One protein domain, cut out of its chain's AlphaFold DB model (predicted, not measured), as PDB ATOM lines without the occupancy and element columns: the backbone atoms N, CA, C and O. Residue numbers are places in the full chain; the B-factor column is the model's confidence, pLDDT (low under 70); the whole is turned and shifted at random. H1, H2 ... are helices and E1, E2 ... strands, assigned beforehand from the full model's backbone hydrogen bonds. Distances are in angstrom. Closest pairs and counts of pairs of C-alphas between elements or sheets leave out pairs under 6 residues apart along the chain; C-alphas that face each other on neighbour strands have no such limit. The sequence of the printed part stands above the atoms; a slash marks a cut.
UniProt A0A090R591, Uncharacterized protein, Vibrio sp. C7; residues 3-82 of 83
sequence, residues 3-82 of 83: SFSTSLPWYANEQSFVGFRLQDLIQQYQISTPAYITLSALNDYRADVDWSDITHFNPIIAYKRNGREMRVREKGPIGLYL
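AT A GLANCE: This is residues 3 to 82 of the 83 residues of an uncharacterized protein of Vibrio sp. C7 (UniProt A0A090R591). A strongly twisted antiparallel sheet of four strands, E1, E2, E5 and E6, makes one part of the domain, and a separate two-stranded hairpin, E3 and E4, makes a second. Two short helices, H1 and H2, lie where the chain passes from the sheet to the hairpin and back, and the loop of residues 8 to 13 sticks out. The printed part has 80 residues, with two named helices and six named strands in the order E1 E2 H1 E3 E4 H2 E5 E6; the larger sheet has the order E1 - E2 - E5 - E6, and the class is mixed, helices and strands. The whole is compact, with a radius of gyration of the C-alphas of 13.2 A and spans of 38 by 26 by 22 A.

HOW THE PARTS SIT: E1, residues 3 to 6, is an edge strand and forms a hairpin with E2, residues 15 to 21; N 6 and O 15 are 2.9 A apart, within hydrogen-bond range. E2 is the antiparallel neighbour of E5, residues 60 to 65, with N 61 and O 20 at 2.8 A. E5 forms a hairpin with the other edge strand, E6, residues 79 to 81, with N 62 and O 79 at 2.8 A; their directions stand at 117 degrees. H1, residues 22 to 28, only grazes this sheet, with its residues 22 to 25. E3, residues 36 to 40, and E4, residues 46 to 50, form a hairpin at 159 degrees, with N 37 and O 49 at 2.8 A. E3 and E4 are each apart from the four strands of the larger sheet. H2, residues 51 to 57, is not on that sheet. H1 and H2 only just touch, with 3 pairs of C-alphas within 8 A, the closest being Gln 23 and Ile 54 at 7.5 A; they run opposite ways at a steep tilt of 62 degrees. In H1 and H2 every O i to N i+4 pair is within hydrogen-bond range.

IN THESE COORDINATES: E1 begins at C-alpha 3, (-78.606, 47.803, 224.601). E2 is 17.1 A long and H1 10.0 A. E3 measures 13.1 A and E4 13.4 A, ending at C-alpha 50, (-64.310, 39.773, 240.849). H2 is 10.0 A long and E5 12.0 A. E6 ends at C-alpha 81, (-68.682, 48.560, 229.641).

THE WHOLE: The two C-alphas farthest apart, those of Ala 12 and Ser 32, are 39.8 A apart. The printed part has no cut. The link from E5 to E6, residues 66 to 78, is long; in it residues 68 to 69 pair antiparallel with residues 64 to 65 of E5. The mean pLDDT of the printed part is 90.8, and no printed residue is under 70.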
ATOM      1  N   SER A   3     -79.053  46.453 224.935       92.25
ATOM      2  CA  SER A   3     -78.606  47.803 224.601       92.25
ATOM      3  C   SER A   3     -78.806  48.737 225.779       92.25
ATOM      4  O   SER A   3     -79.814  48.630 226.476       92.25
ATOM      5  N   PHE A   4     -77.884  49.674 225.957       92.56
ATOM      6  CA  PHE A   4     -77.979  50.705 226.983       92.56
ATOM      7  C   PHE A   4     -77.336  52.002 226.491       92.56
ATOM      8  O   PHE A   4     -76.545  51.984 225.542       92.56
ATOM      9  N   SER A   5     -77.678  53.107 227.144       93.75
ATOM     10  CA  SER A   5     -77.065  54.410 226.908       93.75
ATOM     11  C   SER A   5     -76.477  54.942 228.208       93.75
ATOM     12  O   SER A   5     -77.068  54.757 229.270       93.75
ATOM     13  N   THR A   6     -75.301  55.564 228.132       92.19
ATOM     14  CA  THR A   6     -74.639  56.162 229.296       92.19
ATOM     15  C   THR A   6     -73.769  57.354 228.907       92.19
ATOM     16  O   THR A   6     -73.281  57.461 227.774       92.19
ATOM     17  N   SER A   7     -73.568  58.265 229.857       91.88
ATOM     18  CA  SER A   7     -72.667  59.407 229.713       91.88
ATOM     19  C   SER A   7     -71.269  59.020 230.174       91.88
ATOM     20  O   SER A   7     -71.076  58.568 231.299       91.88
ATOM     21  N   LEU A   8     -70.280  59.207 229.302       87.75
ATOM     22  CA  LEU A   8     -68.891  58.846 229.576       87.75
ATOM     23  C   LEU A   8     -68.028  60.113 229.625       87.75
ATOM     24  O   LEU A   8     -68.153  60.934 228.717       87.75
ATOM     25  N   PRO A   9     -67.103  60.260 230.594       89.06
ATOM     26  CA  PRO A   9     -66.297  61.478 230.766       89.06
ATOM     27  C   PRO A   9     -65.501  61.918 229.530       89.06
ATOM     28  O   PRO A   9     -65.128  63.079 229.399       89.06
ATOM     29  N   TRP A  10     -65.207  60.984 228.626       85.25
ATOM     30  CA  TRP A  10     -64.412  61.208 227.420       85.25
ATOM     31  C   TRP A  10     -65.250  61.488 226.161       85.25
ATOM     32  O   TRP A  10     -64.680  61.664 225.083       85.25
ATOM     33  N   TYR A  11     -66.582  61.532 226.263       88.38
ATOM     34  CA  TYR A  11     -67.467  61.922 225.166       88.38
ATOM     35  C   TYR A  11     -68.372  63.083 225.579       88.38
ATOM     36  O   TYR A  11     -68.929  63.095 226.667       88.38
ATOM     37  N   ALA A  12     -68.555  64.045 224.671       90.88
ATOM     38  CA  ALA A  12     -69.415  65.206 224.918       90.88
ATOM     39  C   ALA A  12     -70.908  64.847 225.003       90.88
ATOM     40  O   ALA A  12     -71.673  65.544 225.656       90.88
ATOM     41  N   ASN A  13     -71.310  63.768 224.331       93.06
ATOM     42  CA  ASN A  13     -72.694  63.319 224.260       93.06
ATOM     43  C   ASN A  13     -72.826  61.927 224.874       93.06
ATOM     44  O   ASN A  13     -71.874  61.139 224.852       93.06
ATOM     45  N   GLU A  14     -74.038  61.600 225.316       94.44
ATOM     46  CA  GLU A  14     -74.407  60.239 225.689       94.44
ATOM     47  C   GLU A  14     -74.059  59.256 224.561       94.44
ATOM     48  O   GLU A  14     -74.184  59.560 223.370       94.44
ATOM     49  N   GLN A  15     -73.558  58.085 224.939       93.81
ATOM     50  CA  GLN A  15     -73.221  57.021 224.008       93.81
ATOM     51  C   GLN A  15     -74.186  55.862 224.191       93.81
ATOM     52  O   GLN A  15     -74.435  55.438 225.316       93.81
ATOM     53  N   SER A  16     -74.664  55.313 223.077       94.81
ATOM     54  CA  SER A  16     -75.445  54.075 223.064       94.81
ATOM     55  C   SER A  16     -74.567  52.898 222.668       94.81
ATOM     56  O   SER A  16     -73.747  53.001 221.750       94.81
ATOM     57  N   PHE A  17     -74.765  51.766 223.327       94.62
ATOM     58  CA  PHE A  17     -74.030  50.534 223.081       94.62
ATOM     59  C   PHE A  17     -74.992  49.372 222.861       94.62
ATOM     60  O   PHE A  17     -76.061  49.316 223.467       94.62
ATOM     61  N   VAL A  18     -74.597  48.429 222.006       95.50
ATOM     62  CA  VAL A  18     -75.322  47.173 221.777       95.50
ATOM     63  C   VAL A  18     -74.362  46.001 221.918       95.50
ATOM     64  O   VAL A  18     -73.234  46.037 221.419       95.50
ATOM     65  N   GLY A  19     -74.830  44.964 222.606       94.50
ATOM     66  CA  GLY A  19     -74.004  43.858 223.059       94.50
ATOM     67  C   GLY A  19     -74.784  42.720 223.711       94.50
ATOM     68  O   GLY A  19     -75.989  42.538 223.493       94.50
ATOM     69  N   PHE A  20     -74.064  41.968 224.537       93.56
ATOM     70  CA  PHE A  20     -74.579  40.893 225.385       93.56
ATOM     71  C   PHE A  20     -74.055  41.084 226.804       93.56
ATOM     72  O   PHE A  20     -72.957  41.614 226.982       93.56
ATOM     73  N   ARG A  21     -74.817  40.670 227.817       92.38
ATOM     74  CA  ARG A  21     -74.318  40.718 229.193       92.38
ATOM     75  C   ARG A  21     -73.309  39.599 229.396       92.38
ATOM     76  O   ARG A  21     -73.490  38.495 228.882       92.38
ATOM     77  N   LEU A  22     -72.266  39.868 230.171       90.88
ATOM     78  CA  LEU A  22     -71.269  38.848 230.501       90.88
ATOM     79  C   LEU A  22     -71.906  37.653 231.233       90.88
ATOM     80  O   LEU A  22     -71.550  36.505 230.976       90.88
ATOM     81  N   GLN A  23     -72.900  37.921 232.084       90.94
ATOM     82  CA  GLN A  23     -73.657  36.889 232.796       90.94
ATOM     83  C   GLN A  23     -74.433  35.964 231.841       90.94
ATOM     84  O   GLN A  23     -74.436  34.752 232.049       90.94
ATOM     85  N   ASP A  24     -75.014  36.510 230.762       92.12
ATOM     86  CA  ASP A  24     -75.751  35.720 229.764       92.12
ATOM     87  C   ASP A  24     -74.827  34.688 229.097       92.12
ATOM     88  O   ASP A  24     -75.226  33.545 228.886       92.12
ATOM     89  N   LEU A  25     -73.573  35.061 228.802       90.00
ATOM     90  CA  LEU A  25     -72.588  34.143 228.220       90.00
ATOM     91  C   LEU A  25     -72.227  33.016 229.189       90.00
ATOM     92  O   LEU A  25     -72.201  31.851 228.802       90.00
ATOM     93  N   ILE A  26     -71.979  33.343 230.454       90.25
ATOM     94  CA  ILE A  26     -71.622  32.354 231.481       90.25
ATOM     95  C   ILE A  26     -72.745  31.337 231.661       90.25
ATOM     96  O   ILE A  26     -72.486  30.133 231.675       90.25
ATOM     97  N   GLN A  27     -73.992  31.813 231.708       91.62
ATOM     98  CA  GLN A  27     -75.168  30.955 231.767       91.62
ATOM     99  C   GLN A  27     -75.321  30.108 230.496       91.62
ATOM    100  O   GLN A  27     -75.547  28.902 230.588       91.62
ATOM    101  N   GLN A  28     -75.176  30.712 229.313       93.69
ATOM    102  CA  GLN A  28     -75.324  30.026 228.027       93.69
ATOM    103  C   GLN A  28     -74.319  28.881 227.860       93.69
ATOM    104  O   GLN A  28     -74.676  27.825 227.340       93.69
ATOM    105  N   TYR A  29     -73.080  29.075 228.312       93.56
ATOM    106  CA  TYR A  29     -72.027  28.061 228.253       93.56
ATOM    107  C   TYR A  29     -71.970  27.156 229.492       93.56
ATOM    108  O   TYR A  29     -71.079  26.315 229.577       93.56
ATOM    109  N   GLN A  30     -72.917  27.297 230.431       93.25
ATOM    110  CA  GLN A  30     -73.008  26.496 231.659       93.25
ATOM    111  C   GLN A  30     -71.700  26.496 232.466       93.25
ATOM    112  O   GLN A  30     -71.317  25.500 233.083       93.25
ATOM    113  N   ILE A  31     -70.996  27.628 232.449       91.50
ATOM    114  CA  ILE A  31     -69.749  27.799 233.187       91.50
ATOM    115  C   ILE A  31     -70.109  27.913 234.670       91.50
ATOM    116  O   ILE A  31     -70.965  28.714 235.051       91.50
ATOM    117  N   SER A  32     -69.470  27.101 235.515       91.75
ATOM    118  CA  SER A  32     -69.624  27.225 236.967       91.75
ATOM    119  C   SER A  32     -69.213  28.622 237.419       91.75
ATOM    120  O   SER A  32     -68.260  29.184 236.885       91.75
ATOM    121  N   THR A  33     -69.912  29.171 238.411       89.31
ATOM    122  CA  THR A  33     -69.645  30.511 238.935       89.31
ATOM    123  C   THR A  33     -68.157  30.695 239.269       89.31
ATOM    124  O   THR A  33     -67.663  30.021 240.178       89.31
ATOM    125  N   PRO A  34     -67.427  31.563 238.543       89.31
ATOM    126  CA  PRO A  34     -66.009  31.781 238.797       89.31
ATOM    127  C   PRO A  34     -65.813  32.674 240.029       89.31
ATOM    128  O   PRO A  34     -66.726  33.389 240.429       89.31
ATOM    129  N   ALA A  35     -64.614  32.665 240.618       91.31
ATOM    130  CA  ALA A  35     -64.249  33.643 241.649       91.31
ATOM    131  C   ALA A  35     -63.941  35.018 241.029       91.31
ATOM    132  O   ALA A  35     -64.408  36.043 241.517       91.31
ATOM    133  N   TYR A  36     -63.207  35.016 239.914       92.44
ATOM    134  CA  TYR A  36     -62.846  36.191 239.128       92.44
ATOM    135  C   TYR A  36     -62.818  35.848 237.634       92.44
ATOM    136  O   TYR A  36     -62.733  34.678 237.250       92.44
ATOM    137  N   ILE A  37     -62.880  36.872 236.786       91.19
ATOM    138  CA  ILE A  37     -62.728  36.769 235.332       91.19
ATOM    139  C   ILE A  37     -61.581  37.668 234.892       91.19
ATOM    140  O   ILE A  37     -61.597  38.871 235.148       91.19
ATOM    141  N   THR A  38     -60.621  37.095 234.172       92.19
ATOM    142  CA  THR A  38     -59.545  37.853 233.529       92.19
ATOM    143  C   THR A  38     -60.001  38.361 232.164       92.19
ATOM    144  O   THR A  38     -60.334  37.586 231.266       92.19
ATOM    145  N   LEU A  39     -59.972  39.677 231.985       89.12
ATOM    146  CA  LEU A  39     -60.216  40.357 230.719       89.12
ATOM    147  C   LEU A  39     -58.875  40.686 230.068       89.12
ATOM    148  O   LEU A  39     -58.030  41.311 230.701       89.12
ATOM    149  N   SER A  40     -58.686  40.309 228.802       90.56
ATOM    150  CA  SER A  40     -57.492  40.657 228.020       90.56
ATOM    151  C   SER A  40     -57.885  41.461 226.786       90.56
ATOM    152  O   SER A  40     -58.724  41.028 225.997       90.56
ATOM    153  N   ALA A  41     -57.273  42.628 226.611       88.94
ATOM    154  CA  ALA A  41     -57.483  43.497 225.460       88.94
ATOM    155  C   ALA A  41     -56.456  43.233 224.345       88.94
ATOM    156  O   ALA A  41     -55.436  42.580 224.554       88.94
ATOM    157  N   LEU A  42     -56.713  43.794 223.157       87.50
ATOM    158  CA  LEU A  42     -55.842  43.667 221.976       87.50
ATOM    159  C   LEU A  42     -54.436  44.259 222.158       87.50
ATOM    160  O   LEU A  42     -53.538  43.936 221.392       87.50
ATOM    161  N   ASN A  43     -54.256  45.159 223.121       86.38
ATOM    162  CA  ASN A  43     -52.976  45.787 223.447       86.38
ATOM    163  C   ASN A  43     -52.285  45.116 224.646       86.38
ATOM    164  O   ASN A  43     -51.565  45.791 225.376       86.38
ATOM    165  N   ASP A  44     -52.594  43.842 224.901       88.62
ATOM    166  CA  ASP A  44     -52.091  43.034 226.020       88.62
ATOM    167  C   ASP A  44     -52.394  43.587 227.421       88.62
ATOM    168  O   ASP A  44     -51.904  43.069 228.426       88.62
ATOM    169  N   TYR A  45     -53.253  44.603 227.520       88.81
ATOM    170  CA  TYR A  45     -53.763  45.055 228.805       88.81
ATOM    171  C   TYR A  45     -54.667  43.979 229.405       88.81
ATOM    172  O   TYR A  45     -55.573  43.481 228.730       88.81
ATOM    173  N   ARG A  46     -54.432  43.652 230.678       92.94
ATOM    174  CA  ARG A  46     -55.208  42.666 231.426       92.94
ATOM    175  C   ARG A  46     -55.759  43.256 232.709       92.94
ATOM    176  O   ARG A  46     -55.091  44.058 233.357       92.94
ATOM    177  N   ALA A  47     -56.964  42.834 233.063       90.81
ATOM    178  CA  ALA A  47     -57.596  43.165 234.328       90.81
ATOM    179  C   ALA A  47     -58.371  41.955 234.848       90.81
ATOM    180  O   ALA A  47     -59.100  41.323 234.084       90.81
ATOM    181  N   ASP A  48     -58.229  41.672 236.137       92.88
ATOM    182  CA  ASP A  48     -59.056  40.690 236.829       92.88
ATOM    183  C   ASP A  48     -60.249  41.410 237.457       92.88
ATOM    184  O   ASP A  48     -60.097  42.477 238.052       92.88
ATOM    185  N   VAL A  49     -61.441  40.847 237.271       90.69
ATOM    186  CA  VAL A  49     -62.695  41.387 237.803       90.69
ATOM    187  C   VAL A  49     -63.345  40.328 238.675       90.69
ATOM    188  O   VAL A  49     -63.592  39.213 238.210       90.69
ATOM    189  N   ASP A  50     -63.645  40.679 239.922       94.12
ATOM    190  CA  ASP A  50     -64.310  39.773 240.849       94.12
ATOM    191  C   ASP A  50     -65.737  39.456 240.390       94.12
ATOM    192  O   ASP A  50     -66.452  40.281 239.810       94.12
ATOM    193  N   TRP A  51     -66.196  38.241 240.688       92.19
ATOM    194  CA  TRP A  51     -67.560  37.832 240.357       92.19
ATOM    195  C   TRP A  51     -68.631  38.699 241.032       92.19
ATOM    196  O   TRP A  51     -69.695  38.949 240.456       92.19
ATOM    197  N   SER A  52     -68.348  39.207 242.233       93.06
ATOM    198  CA  SER A  52     -69.217  40.165 242.923       93.06
ATOM    199  C   SER A  52     -69.438  41.436 242.104       93.06
ATOM    200  O   SER A  52     -70.566  41.908 242.009       93.06
ATOM    201  N   ASP A  53     -68.402  41.948 241.444       91.88
ATOM    202  CA  ASP A  53     -68.507  43.155 240.624       91.88
ATOM    203  C   ASP A  53     -69.285  42.874 239.339       91.88
ATOM    204  O   ASP A  53     -70.128  43.667 238.922       91.88
ATOM    205  N   ILE A  54     -69.083  41.703 238.733       90.69
ATOM    206  CA  ILE A  54     -69.836  41.285 237.542       90.69
ATOM    207  C   ILE A  54     -71.328  41.149 237.853       90.69
ATOM    208  O   ILE A  54     -72.173  41.540 237.044       90.69
ATOM    209  N   THR A  55     -71.664  40.595 239.017       90.75
ATOM    210  CA  THR A  55     -73.061  40.460 239.450       90.75
ATOM    211  C   THR A  55     -73.674  41.797 239.851       90.75
ATOM    212  O   THR A  55     -74.839  42.033 239.534       90.75
ATOM    213  N   HIS A  56     -72.896  42.689 240.469       92.25
ATOM    214  CA  HIS A  56     -73.356  44.006 240.899       92.25
ATOM    215  C   HIS A  56     -73.555  44.984 239.732       92.25
ATOM    216  O   HIS A  56     -74.618  45.589 239.614       92.25
ATOM    217  N   PHE A  57     -72.561  45.114 238.849       90.44
ATOM    218  CA  PHE A  57     -72.555  46.093 237.754       90.44
ATOM    219  C   PHE A  57     -73.087  45.551 236.426       90.44
ATOM    220  O   PHE A  57     -73.257  46.318 235.485       90.44
ATOM    221  N   ASN A  58     -73.310  44.237 236.324       90.12
ATOM    222  CA  ASN A  58     -73.880  43.567 235.152       90.12
ATOM    223  C   ASN A  58     -73.286  44.028 233.799       90.12
ATOM    224  O   ASN A  58     -74.016  44.489 232.915       90.12
ATOM    225  N   PRO A  59     -71.956  43.909 233.619       91.81
ATOM    226  CA  PRO A  59     -71.266  44.490 232.482       91.81
ATOM    227  C   PRO A  59     -71.749  43.918 231.149       91.81
ATOM    228  O   PRO A  59     -72.061  42.728 231.011       91.81
ATOM    229  N   ILE A  60     -71.722  44.775 230.134       92.06
ATOM    230  CA  ILE A  60     -72.016  44.418 228.752       92.06
ATOM    231  C   ILE A  60     -70.725  44.289 227.947       92.06
ATOM    232  O   ILE A  60     -69.839  45.142 227.989       92.06
ATOM    233  N   ILE A  61     -70.662  43.226 227.155       92.44
ATOM    234  CA  ILE A  61     -69.721  43.055 226.056       92.44
ATOM    235  C   ILE A  61     -70.367  43.669 224.812       92.44
ATOM    236  O   ILE A  61     -71.240  43.065 224.182       92.44
ATOM    237  N   ALA A  62     -69.982  44.903 224.495       94.62
ATOM    238  CA  ALA A  62     -70.515  45.679 223.386       94.62
ATOM    239  C   ALA A  62     -69.689  45.484 222.110       94.62
ATOM    240  O   ALA A  62     -68.460  45.497 222.146       94.62
ATOM    241  N   TYR A  63     -70.382  45.350 220.979       93.31
ATOM    242  CA  TYR A  63     -69.779  45.277 219.640       93.31
ATOM    243  C   TYR A  63     -70.229  46.427 218.724       93.31
ATOM    244  O   TYR A  63     -69.556  46.760 217.748       93.31
ATOM    245  N   LYS A  64     -71.328  47.112 219.073       95.12
ATOM    246  CA  LYS A  64     -71.778  48.336 218.397       95.12
ATOM    247  C   LYS A  64     -71.841  49.510 219.357       95.12
ATOM    248  O   LYS A  64     -72.284  49.368 220.496       95.12
ATOM    249  N   ARG A  65     -71.502  50.687 218.835       93.75
ATOM    250  CA  ARG A  65     -71.635  51.985 219.497       93.75
ATOM    251  C   ARG A  65     -72.313  52.979 218.559       93.75
ATOM    252  O   ARG A  65     -71.910  53.107 217.403       93.75
ATOM    253  N   ASN A  66     -73.341  53.683 219.031       93.88
ATOM    254  CA  ASN A  66     -74.113  54.662 218.250       93.88
ATOM    255  C   ASN A  66     -74.575  54.114 216.887       93.88
ATOM    256  O   ASN A  66     -74.385  54.740 215.841       93.88
ATOM    257  N   GLY A  67     -75.125  52.895 216.908       94.12
ATOM    258  CA  GLY A  67     -75.659  52.209 215.728       94.12
ATOM    259  C   GLY A  67     -74.617  51.670 214.742       94.12
ATOM    260  O   GLY A  67     -75.000  51.146 213.699       94.12
ATOM    261  N   ARG A  68     -73.313  51.772 215.037       94.38
ATOM    262  CA  ARG A  68     -72.224  51.333 214.147       94.38
ATOM    263  C   ARG A  68     -71.315  50.317 214.832       94.38
ATOM    264  O   ARG A  68     -71.113  50.394 216.039       94.38
ATOM    265  N   GLU A  69     -70.755  49.390 214.055       94.12
ATOM    266  CA  GLU A  69     -69.720  48.457 214.528       94.12
ATOM    267  C   GLU A  69     -68.503  49.223 215.066       94.12
ATOM    268  O   GLU A  69     -68.082  50.231 214.484       94.12
ATOM    269  N   MET A  70     -67.930  48.745 216.170       92.56
ATOM    270  CA  MET A  70     -66.781  49.383 216.811       92.56
ATOM    271  C   MET A  70     -65.480  49.060 216.070       92.56
ATOM    272  O   MET A  70     -65.119  47.900 215.883       92.56
ATOM    273  N   ARG A  71     -64.712  50.081 215.672       90.00
ATOM    274  CA  ARG A  71     -63.383  49.877 215.064       90.00
ATOM    275  C   ARG A  71     -62.318  49.664 216.139       90.00
ATOM    276  O   ARG A  71     -62.449  50.172 217.247       90.00
ATOM    277  N   VAL A  72     -61.194  49.038 215.785       87.50
ATOM    278  CA  VAL A  72     -60.046  48.827 216.701       87.50
ATOM    279  C   VAL A  72     -59.589  50.124 217.379       87.50
ATOM    280  O   VAL A  72     -59.437  50.179 218.597       87.50
ATOM    281  N   ARG A  73     -59.462  51.216 216.613       85.56
ATOM    282  CA  ARG A  73     -59.089  52.542 217.147       85.56
ATOM    283  C   ARG A  73     -60.093  53.118 218.157       85.56
ATOM    284  O   ARG A  73     -59.771  54.053 218.875       85.56
ATOM    285  N   GLU A  74     -61.307  52.581 218.190       81.38
ATOM    286  CA  GLU A  74     -62.406  52.974 219.075       81.38
ATOM    287  C   GLU A  74     -62.616  51.947 220.196       81.38
ATOM    288  O   GLU A  74     -63.710  51.865 220.744       81.38
ATOM    289  N   LYS A  75     -61.579  51.155 220.520       82.62
ATOM    290  CA  LYS A  75     -61.638  50.046 221.487       82.62
ATOM    291  C   LYS A  75     -62.550  48.888 221.045       82.62
ATOM    292  O   LYS A  75     -63.042  48.144 221.880       82.62
ATOM    293  N   GLY A  76     -62.779  48.747 219.739       85.50
ATOM    294  CA  GLY A  76     -63.437  47.586 219.136       85.50
ATOM    295  C   GLY A  76     -62.461  46.455 218.780       85.50
ATOM    296  O   GLY A  76     -61.257  46.580 219.014       85.50
ATOM    297  N   PRO A  77     -62.948  45.360 218.169       83.62
ATOM    298  CA  PRO A  77     -64.339  45.108 217.765       83.62
ATOM    299  C   PRO A  77     -65.276  44.779 218.933       83.62
ATOM    300  O   PRO A  77     -66.489  44.786 218.761       83.62
ATOM    301  N   ILE A  78     -64.715  44.516 220.114       86.44
ATOM    302  CA  ILE A  78     -65.444  44.201 221.338       86.44
ATOM    303  C   ILE A  78     -64.888  45.066 222.471       86.44
ATOM    304  O   ILE A  78     -63.676  45.089 222.680       86.44
ATOM    305  N   GLY A  79     -65.770  45.741 223.208       85.62
ATOM    306  CA  GLY A  79     -65.434  46.493 224.418       85.62
ATOM    307  C   GLY A  79     -66.321  46.089 225.592       85.62
ATOM    308  O   GLY A  79     -67.500  45.796 225.404       85.62
ATOM    309  N   LEU A  80     -65.761  46.074 226.803       86.50
ATOM    310  CA  LEU A  80     -66.520  45.842 228.032       86.50
ATOM    311  C   LEU A  80     -66.881  47.179 228.681       86.50
ATOM    312  O   LEU A  80     -66.006  48.019 228.896       86.50
ATOM    313  N   TYR A  81     -68.161  47.361 228.991       85.62
ATOM    314  CA  TYR A  81     -68.682  48.560 229.641       85.62
ATOM    315  C   TYR A  81     -69.495  48.167 230.870       85.62
ATOM    316  O   TYR A  81     -70.289  47.227 230.822       85.62
ATOM    317  N   LEU A  82     -69.281  48.888 231.969       80.81
ATOM    318  CA  LEU A  82     -70.136  48.797 233.149       80.81
ATOM    319  C   LEU A  82     -71.429  49.562 232.845       80.81
ATOM    320  O   LEU A  82     -71.363  50.652 232.264       80.81
TER     321      LEU A  82